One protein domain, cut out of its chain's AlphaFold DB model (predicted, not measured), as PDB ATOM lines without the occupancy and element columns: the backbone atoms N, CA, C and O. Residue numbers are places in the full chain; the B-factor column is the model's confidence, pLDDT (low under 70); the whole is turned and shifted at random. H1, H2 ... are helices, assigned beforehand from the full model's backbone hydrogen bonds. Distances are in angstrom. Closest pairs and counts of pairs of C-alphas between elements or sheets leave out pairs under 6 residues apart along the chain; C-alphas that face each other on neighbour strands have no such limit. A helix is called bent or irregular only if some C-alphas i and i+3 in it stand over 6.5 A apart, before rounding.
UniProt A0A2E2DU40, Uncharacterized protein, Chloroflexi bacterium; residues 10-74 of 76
ATOM      1  N   ILE A  10      -9.837 -10.050  47.941       60.31
ATOM      2  CA  ILE A  10      -9.400 -10.436  46.588       60.31
ATOM      3  C   ILE A  10      -8.969 -11.909  46.541       60.31
ATOM      4  O   ILE A  10      -9.057 -12.527  45.490       60.31
ATOM      5  N   PHE A  11      -8.602 -12.499  47.684       50.22
ATOM      6  CA  PHE A  11      -8.539 -13.944  47.955       50.22
ATOM      7  C   PHE A  11      -8.114 -14.152  49.427       50.22
ATOM      8  O   PHE A  11      -7.473 -13.268  49.992       50.22
ATOM      9  N   SER A  12      -8.470 -15.279  50.058       48.50
ATOM     10  CA  SER A  12      -7.931 -15.740  51.366       48.50
ATOM     11  C   SER A  12      -7.763 -14.664  52.465       48.50
ATOM     12  O   SER A  12      -6.645 -14.375  52.883       48.50
ATOM     13  N   GLU A  13      -8.852 -14.027  52.908       51.78
ATOM     14  CA  GLU A  13      -8.848 -12.980  53.957       51.78
ATOM     15  C   GLU A  13      -7.946 -11.750  53.721       51.78
ATOM     16  O   GLU A  13      -7.880 -10.868  54.583       51.78
ATOM     17  N   ASN A  14      -7.327 -11.593  52.544       57.91
ATOM     18  CA  ASN A  14      -6.611 -10.366  52.209       57.91
ATOM     19  C   ASN A  14      -7.613  -9.219  52.023       57.91
ATOM     20  O   ASN A  14      -8.168  -8.993  50.944       57.91
ATOM     21  N   LYS A  15      -7.854  -8.482  53.110       55.94
ATOM     22  CA  LYS A  15      -8.558  -7.201  53.098       55.94
ATOM     23  C   LYS A  15      -7.584  -6.151  52.580       55.94
ATOM     24  O   LYS A  15      -6.880  -5.512  53.363       55.94
ATOM     25  N   GLU A  16      -7.527  -5.978  51.261       54.69
ATOM     26  CA  GLU A  16      -6.697  -4.938  50.660       54.69
ATOM     27  C   GLU A  16      -7.144  -3.563  51.166       54.69
ATOM     28  O   GLU A  16      -8.144  -2.972  50.750       54.69
ATOM     29  N   THR A  17      -6.369  -3.020  52.100       57.47
ATOM     30  CA  THR A  17      -6.454  -1.611  52.440       57.47
ATOM     31  C   THR A  17      -5.686  -0.880  51.352       57.47
ATOM     32  O   THR A  17      -4.501  -0.607  51.511       57.47
ATOM     33  N   ILE A  18      -6.363  -0.559  50.247       57.38
ATOM     34  CA  ILE A  18      -5.845   0.236  49.115       57.38
ATOM     35  C   ILE A  18      -5.026   1.439  49.630       57.38
ATOM     36  O   ILE A  18      -3.950   1.749  49.136       57.38
ATOM     37  N   ARG A  19      -5.443   2.060  50.738       56.41
ATOM     38  CA  ARG A  19      -4.708   3.159  51.381       56.41
ATOM     39  C   ARG A  19      -3.285   2.794  51.856       56.41
ATOM     40  O   ARG A  19      -2.398   3.630  51.753       56.41
ATOM     41  N   ARG A  20      -3.027   1.573  52.340       59.03
ATOM     42  CA  ARG A  20      -1.670   1.100  52.685       59.03
ATOM     43  C   ARG A  20      -0.854   0.743  51.445       59.03
ATOM     44  O   ARG A  20       0.320   1.087  51.399       59.03
ATOM     45  N   SER A  21      -1.475   0.120  50.444       56.62
ATOM     46  CA  SER A  21      -0.789  -0.254  49.202       56.62
ATOM     47  C   SER A  21      -0.442   0.950  48.318       56.62
ATOM     48  O   SER A  21       0.510   0.855  47.551       56.62
ATOM     49  N   PHE A  22      -1.152   2.083  48.436       56.78
ATOM     50  CA  PHE A  22      -0.948   3.289  47.612       56.78
ATOM     51  C   PHE A  22      -0.283   4.484  48.337       56.78
ATOM     52  O   PHE A  22       0.339   5.297  47.663       56.78
ATOM     53  N   PHE A  23      -0.396   4.628  49.667       56.34
ATOM     54  CA  PHE A  23       0.041   5.842  50.398       56.34
ATOM     55  C   PHE A  23       1.075   5.603  51.513       56.34
ATOM     56  O   PHE A  23       1.356   6.515  52.292       56.34
ATOM     57  N   SER A  24       1.655   4.404  51.629       61.62
ATOM     58  CA  SER A  24       2.738   4.152  52.588       61.62
ATOM     59  C   SER A  24       4.118   4.295  51.931       61.62
ATOM     60  O   SER A  24       4.284   4.084  50.730       61.62
ATOM     61  N   ARG A  25       5.138   4.614  52.739       60.47
ATOM     62  CA  ARG A  25       6.561   4.604  52.337       60.47
ATOM     63  C   ARG A  25       7.053   3.204  51.910       60.47
ATOM     64  O   ARG A  25       8.119   3.101  51.319       60.47
ATOM     65  N   GLU A  26       6.251   2.169  52.175       65.44
ATOM     66  CA  GLU A  26       6.430   0.764  51.782       65.44
ATOM     67  C   GLU A  26       5.409   0.329  50.706       65.44
ATOM     68  O   GLU A  26       5.047  -0.841  50.604       65.44
ATOM     69  N   SER A  27       4.872   1.270  49.922       75.06
ATOM     70  CA  SER A  27       3.883   0.967  48.884       75.06
ATOM     71  C   SER A  27       4.451  -0.027  47.866       75.06
ATOM     72  O   SER A  27       5.384   0.285  47.127       75.06
ATOM     73  N   ILE A  28       3.833  -1.209  47.780       77.62
ATOM     74  CA  ILE A  28       4.177  -2.221  46.773       77.62
ATOM     75  C   ILE A  28       4.050  -1.660  45.355       77.62
ATOM     76  O   ILE A  28       4.842  -2.000  44.488       77.62
ATOM     77  N   LEU A  29       3.110  -0.743  45.124       80.38
ATOM     78  CA  LEU A  29       2.919  -0.100  43.826       80.38
ATOM     79  C   LEU A  29       4.040   0.882  43.502       80.38
ATOM     80  O   LEU A  29       4.566   0.855  42.390       80.38
ATOM     81  N   LEU A  30       4.439   1.711  44.473       82.19
ATOM     82  CA  LEU A  30       5.592   2.595  44.325       82.19
ATOM     83  C   LEU A  30       6.852   1.774  44.047       82.19
ATOM     84  O   LEU A  30       7.603   2.071  43.121       82.19
ATOM     85  N   TRP A  31       7.046   0.698  44.802       85.00
ATOM     86  CA  TRP A  31       8.167  -0.202  44.606       85.00
ATOM     87  C   TRP A  31       8.120  -0.914  43.248       85.00
ATOM     88  O   TRP A  31       9.152  -1.002  42.583       85.00
ATOM     89  N   VAL A  32       6.952  -1.369  42.777       87.62
ATOM     90  CA  VAL A  32       6.794  -1.955  41.434       87.62
ATOM     91  C   VAL A  32       7.176  -0.925  40.379       87.62
ATOM     92  O   VAL A  32       7.975  -1.239  39.505       87.62
ATOM     93  N   PHE A  33       6.691   0.312  40.481       87.00
ATOM     94  CA  PHE A  33       7.030   1.368  39.529       87.00
ATOM     95  C   PHE A  33       8.538   1.671  39.508       87.00
ATOM     96  O   PHE A  33       9.139   1.757  38.437       87.00
ATOM     97  N   MET A  34       9.169   1.763  40.683       89.06
ATOM     98  CA  MET A  34      10.609   2.015  40.807       89.06
ATOM     99  C   MET A  34      11.463   0.851  40.288       89.06
ATOM    100  O   MET A  34      12.481   1.069  39.633       89.06
ATOM    101  N   THR A  35      11.063  -0.391  40.568       90.81
ATOM    102  CA  THR A  35      11.855  -1.586  40.235       90.81
ATOM    103  C   THR A  35      11.542  -2.168  38.862       90.81
ATOM    104  O   THR A  35      12.341  -2.956  38.356       90.81
ATOM    105  N   TYR A  36      10.435  -1.770  38.224       89.62
ATOM    106  CA  TYR A  36       9.981  -2.335  36.952       89.62
ATOM    107  C   TYR A  36      11.072  -2.295  35.881       89.62
ATOM    108  O   TYR A  36      11.386  -3.317  35.272       89.62
ATOM    109  N   ARG A  37      11.702  -1.129  35.678       89.19
ATOM    110  CA  ARG A  37      12.721  -0.978  34.631       89.19
ATOM    111  C   ARG A  37      13.986  -1.782  34.929       89.19
ATOM    112  O   ARG A  37      14.534  -2.392  34.017       89.19
ATOM    113  N   LEU A  38      14.415  -1.815  36.192       91.62
ATOM    114  CA  LEU A  38      15.571  -2.604  36.625       91.62
ATOM    115  C   LEU A  38      15.330  -4.097  36.386       91.62
ATOM    116  O   LEU A  38      16.127  -4.753  35.722       91.62
ATOM    117  N   ARG A  39      14.196  -4.613  36.867       90.12
ATOM    118  CA  ARG A  39      13.826  -6.023  36.714       90.12
ATOM    119  C   ARG A  39      13.683  -6.415  35.260       90.12
ATOM    120  O   ARG A  39      14.204  -7.443  34.857       90.12
ATOM    121  N   ARG A  40      13.041  -5.572  34.452       89.75
ATOM    122  CA  ARG A  40      12.903  -5.823  33.017       89.75
ATOM    123  C   ARG A  40      14.258  -5.997  32.331       89.75
ATOM    124  O   ARG A  40      14.394  -6.881  31.495       89.75
ATOM    125  N   ASN A  41      15.251  -5.184  32.686       90.25
ATOM    126  CA  ASN A  41      16.597  -5.314  32.130       90.25
ATOM    127  C   ASN A  41      17.301  -6.588  32.622       90.25
ATOM    128  O   ASN A  41      17.941  -7.257  31.821       90.25
ATOM    129  N   GLN A  42      17.151  -6.945  33.901       90.56
ATOM    130  CA  GLN A  42      17.723  -8.178  34.462       90.56
ATOM    131  C   GLN A  42      17.148  -9.436  33.801       90.56
ATOM    132  O   GLN A  42      17.905 -10.307  33.396       90.56
ATOM    133  N   PHE A  43      15.825  -9.510  33.637       87.75
ATOM    134  CA  PHE A  43      15.187 -10.647  32.968       87.75
ATOM    135  C   PHE A  43      15.576 -10.744  31.494       87.75
ATOM    136  O   PHE A  43      15.827 -11.841  31.015       87.75
ATOM    137  N   ARG A  44      15.699  -9.614  30.785       88.00
ATOM    138  CA  ARG A  44      16.222  -9.629  29.411       88.00
ATOM    139  C   ARG A  44      17.651 -10.142  29.335       88.00
ATOM    140  O   ARG A  44      17.928 -10.940  28.460       88.00
ATOM    141  N   ALA A  45      18.520  -9.732  30.259       88.81
ATOM    142  CA  ALA A  45      19.885 -10.244  30.300       88.81
ATOM    143  C   ALA A  45      19.908 -11.769  30.478       88.81
ATOM    144  O   ALA A  45      20.678 -12.424  29.801       88.81
ATOM    145  N   ILE A  46      19.020 -12.328  31.309       87.12
ATOM    146  CA  ILE A  46      18.875 -13.784  31.479       87.12
ATOM    147  C   ILE A  46      18.365 -14.459  30.197       87.12
ATOM    148  O   ILE A  46      18.799 -15.558  29.882       87.12
ATOM    149  N   PHE A  47      17.443 -13.827  29.463       85.06
ATOM    150  CA  PHE A  47      16.927 -14.374  28.200       85.06
ATOM    151  C   PHE A  47      17.949 -14.305  27.061       85.06
ATOM    152  O   PHE A  47      17.932 -15.155  26.176       85.06
ATOM    153  N   ASP A  48      18.799 -13.277  27.069       82.69
ATOM    154  CA  ASP A  48      19.887 -13.109  26.105       82.69
ATOM    155  C   ASP A  48      21.091 -14.004  26.452       82.69
ATOM    156  O   ASP A  48      21.910 -14.304  25.577       82.69
ATOM    157  N   ASP A  49      21.205 -14.433  27.714       80.44
ATOM    158  CA  ASP A  49      22.235 -15.363  28.151       80.44
ATOM    159  C   ASP A  49      21.971 -16.768  27.596       80.44
ATOM    160  O   ASP A  49      20.845 -17.267  27.574       80.44
ATOM    161  N   ARG A  50      23.034 -17.437  27.145       73.56
ATOM    162  CA  ARG A  50      22.947 -18.797  26.587       73.56
ATOM    163  C   ARG A  50      22.949 -19.880  27.664       73.56
ATOM    164  O   ARG A  50      23.093 -21.050  27.324       73.56
ATOM    165  N   ASP A  51      22.775 -19.505  28.925       83.00
ATOM    166  CA  ASP A  51      22.776 -20.414  30.073       83.00
ATOM    167  C   ASP A  51      21.657 -21.469  30.023       83.00
ATOM    168  O   ASP A  51      21.769 -22.508  30.672       83.00
ATOM    169  N   TYR A  52      20.602 -21.245  29.228       82.00
ATOM    170  CA  TYR A  52      19.471 -22.169  29.082       82.00
ATOM    171  C   TYR A  52      19.153 -22.471  27.605       82.00
ATOM    172  O   TYR A  52      18.106 -22.059  27.102       82.00
ATOM    173  N   PRO A  53      20.030 -23.191  26.880       81.38
ATOM    174  CA  PRO A  53      19.876 -23.418  25.441       81.38
ATOM    175  C   PRO A  53      18.700 -24.346  25.093       81.38
ATOM    176  O   PRO A  53      18.190 -24.301  23.977       81.38
ATOM    177  N   GLU A  54      18.251 -25.166  26.044       87.06
ATOM    178  CA  GLU A  54      17.075 -26.035  25.906       87.06
ATOM    179  C   GLU A  54      15.733 -25.317  26.143       87.06
ATOM    180  O   GLU A  54      14.676 -25.910  25.922       87.06
ATOM    181  N   VAL A  55      15.746 -24.053  26.586       87.31
ATOM    182  CA  VAL A  55      14.529 -23.300  26.911       87.31
ATOM    183  C   VAL A  55      14.238 -22.262  25.832       87.31
ATOM    184  O   VAL A  55      15.038 -21.374  25.556       87.31
ATOM    185  N   GLU A  56      13.041 -22.329  25.252       85.12
ATOM    186  CA  GLU A  56      12.525 -21.278  24.376       85.12
ATOM    187  C   GLU A  56      11.853 -20.181  25.220       85.12
ATOM    188  O   GLU A  56      10.793 -20.394  25.815       85.12
ATOM    189  N   PHE A  57      12.455 -18.991  25.276       86.88
ATOM    190  CA  PHE A  57      11.868 -17.838  25.960       86.88
ATOM    191  C   PHE A  57      10.970 -17.029  25.018       86.88
ATOM    192  O   PHE A  57      11.402 -16.570  23.963       86.88
ATOM    193  N   ILE A  58       9.723 -16.789  25.437       87.25
ATOM    194  CA  ILE A  58       8.739 -16.001  24.681       87.25
ATOM    195  C   ILE A  58       8.231 -14.858  25.569       87.25
ATOM    196  O   ILE A  58       7.543 -15.088  26.563       87.25
ATOM    197  N   GLU A  59       8.567 -13.611  25.223       88.31
ATOM    198  CA  GLU A  59       8.131 -12.415  25.962       88.31
ATOM    199  C   GLU A  59       6.914 -11.767  25.281       88.31
ATOM    200  O   GLU A  59       7.029 -11.176  24.208       88.31
ATOM    201  N   LEU A  60       5.753 -11.813  25.940       92.56
ATOM    202  CA  LEU A  60       4.529 -11.142  25.492       92.56
ATOM    203  C   LEU A  60       4.409  -9.789  26.201       92.56
ATOM    204  O   LEU A  60       4.246  -9.731  27.420       92.56
ATOM    205  N   ARG A  61       4.510  -8.681  25.460       88.94
ATOM    206  CA  ARG A  61       4.569  -7.332  26.061       88.94
ATOM    207  C   ARG A  61       3.243  -6.597  26.038       88.94
ATOM    208  O   ARG A  61       3.092  -5.583  26.719       88.94
ATOM    209  N   ASN A  62       2.314  -7.047  25.211       91.69
ATOM    210  CA  ASN A  62       1.028  -6.407  25.010       91.69
ATOM    211  C   ASN A  62      -0.017  -7.443  24.573       91.69
ATOM    212  O   ASN A  62       0.313  -8.586  24.257       91.69
ATOM    213  N   GLN A  63      -1.280  -7.018  24.541       92.56
ATOM    214  CA  GLN A  63      -2.394  -7.890  24.173       92.56
ATOM    215  C   GLN A  63      -2.243  -8.470  22.761       92.56
ATOM    216  O   GLN A  63      -2.530  -9.641  22.561       92.56
ATOM    217  N   ARG A  64      -1.729  -7.693  21.800       93.75
ATOM    218  CA  ARG A  64      -1.535  -8.156  20.420       93.75
ATOM    219  C   ARG A  64      -0.519  -9.295  20.345       93.75
ATOM    220  O   ARG A  64      -0.752 -10.246  19.608       93.75
ATOM    221  N   ASP A  65       0.575  -9.214  21.103       93.94
ATOM    222  CA  ASP A  65       1.567 -10.295  21.171       93.94
ATOM    223  C   ASP A  65       0.912 -11.575  21.713       93.94
ATOM    224  O   ASP A  65       1.127 -12.659  21.174       93.94
ATOM    225  N   ALA A  66       0.076 -11.447  22.751       93.44
ATOM    226  CA  ALA A  66      -0.646 -12.573  23.331       93.44
ATOM    227  C   ALA A  66      -1.654 -13.180  22.350       93.44
ATOM    228  O   ALA A  66      -1.670 -14.394  22.170       93.44
ATOM    229  N   ASP A  67      -2.445 -12.355  21.666       93.75
ATOM    230  CA  ASP A  67      -3.416 -12.817  20.674       93.75
ATOM    231  C   ASP A  67      -2.715 -13.532  19.504       93.75
ATOM    232  O   ASP A  67      -3.163 -14.590  19.053       93.75
ATOM    233  N   GLN A  68      -1.576 -12.999  19.045       92.50
ATOM    234  CA  GLN A  68      -0.758 -13.618  18.003       92.50
ATOM    235  C   GLN A  68      -0.175 -14.960  18.464       92.50
ATOM    236  O   GLN A  68      -0.220 -15.934  17.714       92.50
ATOM    237  N   PHE A  69       0.333 -15.025  19.695       92.31
ATOM    238  CA  PHE A  69       0.872 -16.252  20.278       92.31
ATOM    239  C   PHE A  69      -0.201 -17.331  20.468       92.31
ATOM    240  O   PHE A  69       0.023 -18.502  20.170       92.31
ATOM    241  N   LEU A  70      -1.395 -16.948  20.923       92.12
ATOM    242  CA  LEU A  70      -2.519 -17.873  21.063       92.12
ATOM    243  C   LEU A  70      -3.007 -18.377  19.704       92.12
ATOM    244  O   LEU A  70      -3.362 -19.545  19.585       92.12
ATOM    245  N   THR A  71      -3.002 -17.518  18.682       92.12
ATOM    246  CA  THR A  71      -3.383 -17.905  17.319       92.12
ATOM    247  C   THR A  71      -2.384 -18.901  16.732       92.12
ATOM    248  O   THR A  71      -2.806 -19.922  16.206       92.12
ATOM    249  N   SER A  72      -1.073 -18.672  16.888       87.25
ATOM    250  CA  SER A  72      -0.047 -19.582  16.354       87.25
ATOM    251  C   SER A  72      -0.027 -20.968  17.008       87.25
ATOM    252  O   SER A  72       0.524 -21.904  16.435       87.25
ATOM    253  N   ARG A  73      -0.612 -21.119  18.204       81.25
ATOM    254  CA  ARG A  73      -0.686 -22.386  18.952       81.25
ATOM    255  C   ARG A  73      -2.030 -23.109  18.812       81.25
ATOM    256  O   ARG A  73      -2.163 -24.207  19.338       81.25
ATOM    257  N   ARG A  74      -3.022 -22.510  18.143       68.19
ATOM    258  CA  ARG A  74      -4.382 -23.065  18.008       68.19
ATOM    259  C   ARG A  74      -4.525 -24.103  16.886       68.19
ATOM    260  O   ARG A  74      -5.587 -24.705  16.775       68.19
TER     261      ARG A  74
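Overview. This is residues 10 to 74 of the 76 residues of an uncharacterized protein of Chloroflexi bacterium (UniProt A0A2E2DU40). The model is an open, U-shaped bracket: the long kinked helix H2 makes its base, the short helix H1 makes a corner at one end of H2, and from the other end a long link, residues 49 to 62, leads to H3, which forms the second arm and touches no helix. The middle between the arms is empty, and the leading residues 10 to 17 stand free beyond H1. The printed part has 65 residues with three named helices in the order H1, H2, H3 and no named strand; its class is all helix. It is extended, with a radius of gyration of the C-alphas of 17.3 A, and its C-alphas span 42 by 29 by 23 A.

Arrangement. Residues 10 to 17 come first and stand free. H1, residues 18 to 23, and H2, residues 28 to 48, touch only at the corner by their tight link of 4 residues. The closest C-alphas of the two are those of Ser 21 and Ile 28, 5.9 A apart. H2 touches H1 with residues 28 to 30 alone, and their lines are about perpendicular, at 86 degrees. H2 has a kink of 53 degrees near residue 35, and it is irregular: C-alphas 34 and 37 are 7.2 A apart, and its line is a rough one. Residues 31 to 43 of H2 stand free. H3, residues 63 to 72, is apart from H1 and apart from H2. Every O i to N i+4 pair is within hydrogen-bond range in H1 and H3, while in H2 15 of 17 are.

Along the chain. H1 begins at Ile 18, with its C-alpha at (-5.845, 0.236, 49.115), and ends at Phe 23. H2 runs from Ile 28, C-alpha at (4.177, -2.221, 46.773), to Asp 48, 28.2 A from first to last C-alpha. H3 runs from Gln 63 to Ser 72, 14.3 A from first to last C-alpha, and C-alpha 72 is at (-0.047, -19.582, 16.354).

Size, cuts and confidence. The two C-alphas farthest apart are those of Arg 25 and Arg 74, 45.4 A. The first and last printed C-alphas, of Ile 10 and Arg 74, are 31.6 A apart. The printed part has no cut. The link from H2 to H3 is long, with 14 residues whose C-alphas lie 9 to 22 A from the mean of all C-alphas; of these, residues 49 to 54 stand free. The mean pLDDT of the printed part is 79.1, and it is under 70 in residues 10 to 26 and in residue 74; H1 has a mean of 57, H2 of 87 and H3 of 92.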